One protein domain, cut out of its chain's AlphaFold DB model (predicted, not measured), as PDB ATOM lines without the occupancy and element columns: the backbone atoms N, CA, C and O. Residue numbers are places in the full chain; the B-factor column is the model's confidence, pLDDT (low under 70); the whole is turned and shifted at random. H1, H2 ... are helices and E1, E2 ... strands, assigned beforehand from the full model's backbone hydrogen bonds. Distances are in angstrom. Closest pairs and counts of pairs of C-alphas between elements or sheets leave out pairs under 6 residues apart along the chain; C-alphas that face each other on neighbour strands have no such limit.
ATOM      1  N   LEU A 231     266.412 289.797 307.682       89.56
ATOM      2  CA  LEU A 231     267.454 289.626 308.677       89.56
ATOM      3  C   LEU A 231     266.884 290.060 310.027       89.56
ATOM      4  O   LEU A 231     266.549 291.226 310.213       89.56
ATOM      5  N   ASN A 232     266.785 289.118 310.960       91.69
ATOM      6  CA  ASN A 232     266.323 289.375 312.320       91.69
ATOM      7  C   ASN A 232     267.527 289.476 313.268       91.69
ATOM      8  O   ASN A 232     268.337 288.553 313.340       91.69
ATOM      9  N   LEU A 233     267.635 290.583 313.998       93.50
ATOM     10  CA  LEU A 233     268.660 290.837 315.010       93.50
ATOM     11  C   LEU A 233     267.973 291.037 316.361       93.50
ATOM     12  O   LEU A 233     266.995 291.769 316.441       93.50
ATOM     13  N   ASP A 234     268.482 290.422 317.420       94.38
ATOM     14  CA  ASP A 234     268.012 290.662 318.789       94.38
ATOM     15  C   ASP A 234     269.067 291.473 319.547       94.38
ATOM     16  O   ASP A 234     270.200 291.021 319.732       94.38
ATOM     17  N   TYR A 235     268.715 292.697 319.936       94.44
ATOM     18  CA  TYR A 235     269.595 293.620 320.644       94.44
ATOM     19  C   TYR A 235     269.159 293.769 322.099       94.44
ATOM     20  O   TYR A 235     268.040 294.196 322.378       94.44
ATOM     21  N   LYS A 236     270.063 293.476 323.036       93.31
ATOM     22  CA  LYS A 236     269.824 293.619 324.479       93.31
ATOM     23  C   LYS A 236     270.438 294.913 325.004       93.31
ATOM     24  O   LYS A 236     271.615 295.185 324.758       93.31
ATOM     25  N   PHE A 237     269.665 295.689 325.760       89.81
ATOM     26  CA  PHE A 237     270.148 296.933 326.357       89.81
ATOM     27  C   PHE A 237     271.001 296.631 327.590       89.81
ATOM     28  O   PHE A 237     270.509 296.087 328.570       89.81
ATOM     29  N   GLN A 238     272.280 297.012 327.562       89.75
ATOM     30  CA  GLN A 238     273.194 296.766 328.688       89.75
ATOM     31  C   GLN A 238     273.061 297.793 329.821       89.75
ATOM     32  O   GLN A 238     273.442 297.514 330.952       89.75
ATOM     33  N   GLN A 239     272.559 298.994 329.525       90.06
ATOM     34  CA  GLN A 239     272.523 300.102 330.487       90.06
ATOM     35  C   GLN A 239     271.219 300.189 331.287       90.06
ATOM     36  O   GLN A 239     271.097 301.056 332.151       90.06
ATOM     37  N   TRP A 240     270.225 299.351 330.994       85.69
ATOM     38  CA  TRP A 240     268.934 299.398 331.676       85.69
ATOM     39  C   TRP A 240     268.805 298.227 332.638       85.69
ATOM     40  O   TRP A 240     269.195 297.106 332.327       85.69
ATOM     41  N   SER A 241     268.249 298.493 333.816       86.25
ATOM     42  CA  SER A 241     267.902 297.449 334.772       86.25
ATOM     43  C   SER A 241     266.728 296.629 334.239       86.25
ATOM     44  O   SER A 241     265.666 297.198 333.998       86.25
ATOM     45  N   GLY A 242     266.899 295.314 334.115       88.50
ATOM     46  CA  GLY A 242     265.859 294.385 333.664       88.50
ATOM     47  C   GLY A 242     266.133 293.782 332.285       88.50
ATOM     48  O   GLY A 242     267.071 294.166 331.589       88.50
ATOM     49  N   ASP A 243     265.291 292.827 331.889       87.94
ATOM     50  CA  ASP A 243     265.415 292.109 330.618       87.94
ATOM     51  C   ASP A 243     264.768 292.906 329.476       87.94
ATOM     52  O   ASP A 243     263.686 292.599 328.969       87.94
ATOM     53  N   HIS A 244     265.438 293.988 329.081       91.81
ATOM     54  CA  HIS A 244     265.019 294.818 327.960       91.81
ATOM     55  C   HIS A 244     265.775 294.430 326.690       91.81
ATOM     56  O   HIS A 244     267.007 294.489 326.629       91.81
ATOM     57  N   SER A 245     265.029 294.089 325.645       93.31
ATOM     58  CA  SER A 245     265.576 293.829 324.321       93.31
ATOM     59  C   SER A 245     264.694 294.415 323.229       93.31
ATOM     60  O   SER A 245     263.543 294.796 323.455       93.31
ATOM     61  N   VAL A 246     265.265 294.541 322.039       94.25
ATOM     62  CA  VAL A 246     264.585 294.963 320.820       94.25
ATOM     63  C   VAL A 246     264.971 294.006 319.714       94.25
ATOM     64  O   VAL A 246     266.149 293.842 319.395       94.25
ATOM     65  N   LYS A 247     263.955 293.419 319.090       95.56
ATOM     66  CA  LYS A 247     264.111 292.643 317.871       95.56
ATOM     67  C   LYS A 247     264.001 293.582 316.673       95.56
ATOM     68  O   LYS A 247     263.005 294.280 316.503       95.56
ATOM     69  N   VAL A 248     265.042 293.609 315.859       92.50
ATOM     70  CA  VAL A 248     265.154 294.396 314.635       92.50
ATOM     71  C   VAL A 248     264.962 293.459 313.455       92.50
ATOM     72  O   VAL A 248     265.713 292.494 313.329       92.50
ATOM     73  N   SER A 249     264.012 293.748 312.573       91.50
ATOM     74  CA  SER A 249     263.868 293.020 311.311       91.50
ATOM     75  C   SER A 249     264.177 293.940 310.137       91.50
ATOM     76  O   SER A 249     263.592 295.015 309.975       91.50
ATOM     77  N   LEU A 250     265.137 293.503 309.331       89.25
ATOM     78  CA  LEU A 250     265.667 294.185 308.161       89.25
ATOM     79  C   LEU A 250     265.259 293.399 306.913       89.25
ATOM     80  O   LEU A 250     265.725 292.276 306.748       89.25
ATOM     81  N   PRO A 251     264.429 293.935 306.014       87.06
ATOM     82  CA  PRO A 251     264.181 293.290 304.727       87.06
ATOM     83  C   PRO A 251     265.484 293.194 303.909       87.06
ATOM     84  O   PRO A 251     266.228 294.162 303.782       87.06
ATOM     85  N   VAL A 252     265.767 292.010 303.367       84.38
ATOM     86  CA  VAL A 252     266.997 291.660 302.623       84.38
ATOM     87  C   VAL A 252     266.798 291.809 301.104       84.38
ATOM     88  O   VAL A 252     267.721 291.588 300.320       84.38
ATOM     89  N   GLU A 253     265.600 292.192 300.656       80.88
ATOM     90  CA  GLU A 253     265.306 292.400 299.236       80.88
ATOM     91  C   GLU A 253     266.130 293.563 298.660       80.88
ATOM     92  O   GLU A 253     265.923 294.734 298.980       80.88
ATOM     93  N   LYS A 254     267.078 293.231 297.773       66.06
ATOM     94  CA  LYS A 254     267.914 294.204 297.063       66.06
ATOM     95  C   LYS A 254     267.035 295.048 296.134       66.06
ATOM     96  O   LYS A 254     266.575 294.548 295.114       66.06
ATOM     97  N   GLY A 255     266.830 296.320 296.468       68.12
ATOM     98  CA  GLY A 255     266.156 297.295 295.599       68.12
ATOM     99  C   GLY A 255     264.832 297.841 296.126       68.12
ATOM    100  O   GLY A 255     264.268 298.737 295.504       68.12
ATOM    101  N   ARG A 256     264.349 297.365 297.279       67.81
ATOM    102  CA  ARG A 256     263.277 298.040 298.014       67.81
ATOM    103  C   ARG A 256     263.904 298.815 299.163       67.81
ATOM    104  O   ARG A 256     264.663 298.241 299.941       67.81
ATOM    105  N   GLU A 257     263.569 300.094 299.293       67.62
ATOM    106  CA  GLU A 257     263.710 300.821 300.558       67.62
ATOM    107  C   GLU A 257     262.787 300.148 301.571       67.62
ATOM    108  O   GLU A 257     261.612 300.475 301.731       67.62
ATOM    109  N   GLY A 258     263.280 299.061 302.141       69.50
ATOM    110  CA  GLY A 258     262.488 298.218 302.990       69.50
ATOM    111  C   GLY A 258     262.396 298.842 304.373       69.50
ATOM    112  O   GLY A 258     263.397 299.224 304.975       69.50
ATOM    113  N   ASN A 259     261.169 298.961 304.870       83.56
ATOM    114  CA  ASN A 259     260.915 299.529 306.183       83.56
ATOM    115  C   ASN A 259     261.543 298.636 307.259       83.56
ATOM    116  O   ASN A 259     261.189 297.464 307.385       83.56
ATOM    117  N   LEU A 260     262.463 299.207 308.034       88.62
ATOM    118  CA  LEU A 260     262.991 298.593 309.248       88.62
ATOM    119  C   LEU A 260     261.840 298.405 310.240       88.62
ATOM    120  O   LEU A 260     261.154 299.379 310.557       88.62
ATOM    121  N   THR A 261     261.642 297.203 310.770       91.00
ATOM    122  CA  THR A 261     260.685 296.996 311.865       91.00
ATOM    123  C   THR A 261     261.419 296.772 313.175       91.00
ATOM    124  O   THR A 261     262.350 295.970 313.245       91.00
ATOM    125  N   LEU A 262     260.990 297.477 314.217       93.31
ATOM    126  CA  LEU A 262     261.527 297.363 315.569       93.31
ATOM    127  C   LEU A 262     260.433 296.842 316.495       93.31
ATOM    128  O   LEU A 262     259.366 297.444 316.583       93.31
ATOM    129  N   LEU A 263     260.709 295.738 317.185       94.38
ATOM    130  CA  LEU A 263     259.807 295.105 318.140       94.38
ATOM    131  C   LEU A 263     260.442 295.141 319.543       94.38
ATOM    132  O   LEU A 263     261.357 294.360 319.823       94.38
ATOM    133  N   PRO A 264     260.011 296.063 320.416       93.62
ATOM    134  CA  PRO A 264     260.494 296.152 321.788       93.62
ATOM    135  C   PRO A 264     259.935 295.018 322.654       93.62
ATOM    136  O   PRO A 264     258.777 294.643 322.515       93.62
ATOM    137  N   SER A 265     260.729 294.519 323.605       92.62
ATOM    138  CA  SER A 265     260.300 293.473 324.550       92.62
ATOM    139  C   SER A 265     259.321 293.965 325.621       92.62
ATOM    140  O   SER A 265     258.719 293.163 326.326       92.62
ATOM    141  N   GLY A 266     259.167 295.281 325.787       90.75
ATOM    142  CA  GLY A 266     258.292 295.856 326.804       90.75
ATOM    143  C   GLY A 266     258.038 297.349 326.621       90.75
ATOM    144  O   GLY A 266     258.647 298.009 325.776       90.75
ATOM    145  N   SER A 267     257.149 297.897 327.453       89.88
ATOM    146  CA  SER A 267     256.712 299.301 327.391       89.88
ATOM    147  C   SER A 267     257.862 300.293 327.547       89.88
ATOM    148  O   SER A 267     257.924 301.274 326.813       89.88
ATOM    149  N   ARG A 268     258.811 300.015 328.449       89.88
ATOM    150  CA  ARG A 268     259.965 300.892 328.676       89.88
ATOM    151  C   ARG A 268     260.870 300.996 327.449       89.88
ATOM    152  O   ARG A 268     261.296 302.088 327.091       89.88
ATOM    153  N   ALA A 269     261.133 299.867 326.792       91.44
ATOM    154  CA  ALA A 269     261.907 299.851 325.557       91.44
ATOM    155  C   ALA A 269     261.161 300.561 324.420       91.44
ATOM    156  O   ALA A 269     261.776 301.322 323.677       91.44
ATOM    157  N   ALA A 270     259.841 300.379 324.333       91.81
ATOM    158  CA  ALA A 270     259.002 301.065 323.356       91.81
ATOM    159  C   ALA A 270     259.017 302.595 323.532       91.81
ATOM    160  O   ALA A 270     259.182 303.315 322.554       91.81
ATOM    161  N   GLU A 271     258.891 303.086 324.768       90.44
ATOM    162  CA  GLU A 271     258.895 304.518 325.104       90.44
ATOM    163  C   GLU A 271     260.225 305.193 324.743       90.44
ATOM    164  O   GLU A 271     260.265 306.279 324.169       90.44
ATOM    165  N   ILE A 272     261.344 304.541 325.057       88.56
ATOM    166  CA  ILE A 272     262.652 305.126 324.764       88.56
ATOM    167  C   ILE A 272     262.920 305.090 323.263       88.56
ATOM    168  O   ILE A 272     263.376 306.091 322.706       88.56
ATOM    169  N   LEU A 273     262.589 303.984 322.593       89.50
ATOM    170  CA  LEU A 273     262.677 303.923 321.141       89.50
ATOM    171  C   LEU A 273     261.837 305.023 320.495       89.50
ATOM    172  O   LEU A 273     262.378 305.784 319.700       89.50
ATOM    173  N   SER A 274     260.569 305.189 320.874       89.31
ATOM    174  CA  SER A 274     259.708 306.215 320.275       89.31
ATOM    175  C   SER A 274     260.269 307.632 320.448       89.31
ATOM    176  O   SER A 274     260.180 308.432 319.516       89.31
ATOM    177  N   SER A 275     260.938 307.924 321.571       90.38
ATOM    178  CA  SER A 275     261.619 309.213 321.773       90.38
ATOM    179  C   SER A 275     262.755 309.454 320.767       90.38
ATOM    180  O   SER A 275     262.912 310.561 320.252       90.38
ATOM    181  N   GLN A 276     263.515 308.406 320.438       86.94
ATOM    182  CA  GLN A 276     264.687 308.483 319.561       86.94
ATOM    183  C   GLN A 276     264.333 308.396 318.071       86.94
ATOM    184  O   GLN A 276     265.131 308.799 317.227       86.94
ATOM    185  N   PHE A 277     263.138 307.909 317.724       81.88
ATOM    186  CA  PHE A 277     262.697 307.777 316.330       81.88
ATOM    187  C   PHE A 277     262.664 309.110 315.587       81.88
ATOM    188  O   PHE A 277     262.944 309.145 314.393       81.88
ATOM    189  N   SER A 278     262.392 310.209 316.292       79.56
ATOM    190  CA  SER A 278     262.427 311.556 315.712       79.56
ATOM    191  C   SER A 278     263.795 311.928 315.116       79.56
ATOM    192  O   SER A 278     263.868 312.760 314.214       79.56
ATOM    193  N   HIS A 279     264.877 311.289 315.576       82.94
ATOM    194  CA  HIS A 279     266.240 311.519 315.098       82.94
ATOM    195  C   HIS A 279     266.646 310.599 313.936       82.94
ATOM    196  O   HIS A 279     267.614 310.893 313.231       82.94
ATOM    197  N   LEU A 280     265.908 309.510 313.698       74.69
ATOM    198  CA  LEU A 280     266.151 308.567 312.605       74.69
ATOM    199  C   LEU A 280     265.502 309.104 311.320       74.69
ATOM    200  O   LEU A 280     264.490 308.601 310.858       74.69
ATOM    201  N   THR A 281     266.070 310.173 310.762       59.25
ATOM    202  CA  THR A 281     265.498 310.912 309.618       59.25
ATOM    203  C   THR A 281     265.709 310.243 308.257       59.25
ATOM    204  O   THR A 281     265.062 310.628 307.288       59.25
ATOM    205  N   SER A 282     266.599 309.249 308.158       67.56
ATOM    206  CA  SER A 282     266.963 308.615 306.879       67.56
ATOM    207  C   SER A 282     266.137 307.380 306.526       67.56
ATOM    208  O   SER A 282     266.120 306.957 305.374       67.56
ATOM    209  N   HIS A 283     265.461 306.783 307.502       66.31
ATOM    210  CA  HIS A 283     264.613 305.613 307.311       66.31
ATOM    211  C   HIS A 283     263.292 305.877 308.020       66.31
ATOM    212  O   HIS A 283     263.267 306.623 308.988       66.31
ATOM    213  N   THR A 284     262.198 305.274 307.556       74.50
ATOM    214  CA  THR A 284     260.916 305.317 308.275       74.50
ATOM    215  C   THR A 284     260.787 304.019 309.073       74.50
ATOM    216  O   THR A 284     260.114 303.091 308.617       74.50
ATOM    217  N   PRO A 285     261.501 303.861 310.209       80.69
ATOM    218  CA  PRO A 285     261.364 302.663 311.009       80.69
ATOM    219  C   PRO A 285     259.923 302.563 311.502       80.69
ATOM    220  O   PRO A 285     259.312 303.546 311.923       80.69
ATOM    221  N   LYS A 286     259.371 301.355 311.459       85.25
ATOM    222  CA  LYS A 286     258.073 301.048 312.042       85.25
ATOM    223  C   LYS A 286     258.303 300.431 313.413       85.25
ATOM    224  O   LYS A 286     258.831 299.323 313.517       85.25
ATOM    225  N   LEU A 287     257.905 301.150 314.457       85.44
ATOM    226  CA  LEU A 287     257.847 300.600 315.805       85.44
ATOM    227  C   LEU A 287     256.576 299.759 315.917       85.44
ATOM    228  O   LEU A 287     255.478 300.260 315.677       85.44
ATOM    229  N   LEU A 288     256.732 298.481 316.233       85.50
ATOM    230  CA  LEU A 288     255.616 297.625 316.604       85.50
ATOM    231  C   LEU A 288     255.348 297.788 318.098       85.50
ATOM    232  O   LEU A 288     256.262 298.069 318.878       85.50
ATOM    233  N   GLU A 289     254.087 297.645 318.492       85.06
ATOM    234  CA  GLU A 289     253.764 297.614 319.912       85.06
ATOM    235  C   GLU A 289     254.421 296.382 320.546       85.06
ATOM    236  O   GLU A 289     254.457 295.325 319.913       85.06
ATOM    237  N   PRO A 290     254.979 296.510 321.763       81.19
ATOM    238  CA  PRO A 290     255.487 295.354 322.480       81.19
ATOM    239  C   PRO A 290     254.347 294.353 322.640       81.19
ATOM    240  O   PRO A 290     253.257 294.744 323.072       81.19
ATOM    241  N   ASP A 291     254.604 293.092 322.298       71.00
ATOM    242  CA  ASP A 291     253.638 292.014 322.477       71.00
ATOM    243  C   ASP A 291     253.196 292.022 323.945       71.00
ATOM    244  O   ASP A 291     253.959 291.697 324.858       71.00
ATOM    245  N   ARG A 292     251.956 292.457 324.201       67.31
ATOM    246  CA  ARG A 292     251.345 292.471 325.542       67.31
ATOM    247  C   ARG A 292     250.920 291.062 325.964       67.31
ATOM    248  O   ARG A 292     249.875 290.890 326.588       67.31
ATOM    249  N   ASP A 293     251.708 290.065 325.575       54.28
ATOM    250  CA  ASP A 293     251.369 288.654 325.625       54.28
ATOM    251  C   ASP A 293     250.921 288.235 327.031       54.28
ATOM    252  O   ASP A 293     251.694 288.210 327.986       54.28
ATOM    253  N   GLY A 294     249.628 287.910 327.130       52.31
ATOM    254  CA  GLY A 294     249.034 286.898 328.006       52.31
ATOM    255  C   GLY A 294     248.978 287.154 329.513       52.31
ATOM    256  O   GLY A 294     247.941 286.895 330.129       52.31
ATOM    257  N   ASP A 295     250.044 287.649 330.135       53.38
ATOM    258  CA  ASP A 295     250.203 287.554 331.590       53.38
ATOM    259  C   ASP A 295     249.393 288.599 332.360       53.38
ATOM    260  O   ASP A 295     248.830 288.292 333.414       53.38
ATOM    261  N   GLN A 296     249.251 289.820 331.833       53.28
ATOM    262  CA  GLN A 296     248.369 290.813 332.462       53.28
ATOM    263  C   GLN A 296     246.890 290.470 332.276       53.28
ATOM    264  O   GLN A 296     246.094 290.677 333.192       53.28
ATOM    265  N   GLN A 297     246.520 289.902 331.126       55.38
ATOM    266  CA  GLN A 297     245.132 289.536 330.855       55.38
ATOM    267  C   GLN A 297     244.707 288.298 331.660       55.38
ATOM    268  O   GLN A 297     243.587 288.255 332.169       55.38
ATOM    269  N   ARG A 298     245.617 287.336 331.880       57.75
ATOM    270  CA  ARG A 298     245.380 286.212 332.801       57.75
ATOM    271  C   ARG A 298     245.271 286.651 334.258       57.75
ATOM    272  O   ARG A 298     244.382 286.175 334.955       57.75
ATOM    273  N   ARG A 299     246.118 287.579 334.717       59.22
ATOM    274  CA  ARG A 299     246.046 288.078 336.102       59.22
ATOM    275  C   ARG A 299     244.757 288.844 336.396       59.22
ATOM    276  O   ARG A 299     244.248 288.735 337.505       59.22
ATOM    277  N   GLN A 300     244.198 289.569 335.424       58.81
ATOM    278  CA  GLN A 300     242.913 290.246 335.635       58.81
ATOM    279  C   GLN A 300     241.729 289.279 335.723       58.81
ATOM    280  O   GLN A 300     240.839 289.526 336.527       58.81
ATOM    281  N   GLN A 301     241.725 288.171 334.972       60.22
ATOM    282  CA  GLN A 301     240.647 287.176 335.079       60.22
ATOM    283  C   GLN A 301     240.716 286.344 336.363       60.22
ATOM    284  O   GLN A 301     239.683 285.890 336.844       60.22
ATOM    285  N   GLN A 302     241.906 286.140 336.931       59.78
ATOM    286  CA  GLN A 302     242.042 285.328 338.140       59.78
ATOM    287  C   GLN A 302     241.593 286.076 339.405       59.78
ATOM    288  O   GLN A 302     241.029 285.461 340.301       59.78
ATOM    289  N   ASN A 303     241.756 287.402 339.448       59.09
ATOM    290  CA  ASN A 303     241.318 288.209 340.592       59.09
ATOM    291  C   ASN A 303     239.796 288.408 340.670       59.09
ATOM    292  O   ASN A 303     239.297 288.761 341.728       59.09
TER     293      ASN A 303
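Overview. This is residues 231 to 303 of the 310 residues of an uncharacterized protein of Erwinia psidii (UniProt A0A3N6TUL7). A small three-stranded sheet, E1 - E2 - E3, has H1 packed near its E3 edge, while residues 293 to 303, which include H2, stick out as a tail. The 73 printed residues are mixed, in the order E1 E2 E3 H1 H2; the antiparallel strands form a meander, each the neighbour of the one before. The whole is loose, with radius of gyration of the C-alphas 14.8 A and spans of 52 by 26 by 20 A.

Along the chain. E1 is residues 231 to 236, from C-alpha 231 at (267.454, 289.626, 308.677); E2, 245 to 251, is 19.7 A long; E3 is 261 to 264. H1, 267 to 277, is 15.2 A long; H2, 295 to 303, ends at C-alpha 303 (241.318, 288.209, 340.592).

Arrangement. Hairpin E1 and E2 has N 233 and O 248 within hydrogen-bond range, 2.8 A; hairpin E2 and E3 has N 247 and O 263, 2.9 A. Residues 261 to 262 pair parallel with 286 to 287. H1 only grazes the sheet; its closest C-alphas to E3 are Pro 264 and Ala 270, 5.4 A. H2 is apart from H1 and the strands. In both helices every O i to N i+4 pair is within range.

Size, cuts and confidence. The C-alphas of Gly 255 and Asn 303, the farthest apart, are 52.2 A apart. The printed part has no cut; the link H1 to H2 is long. Model pLDDT is under 70 at 254 to 258, 281 to 283 and 292 to 303.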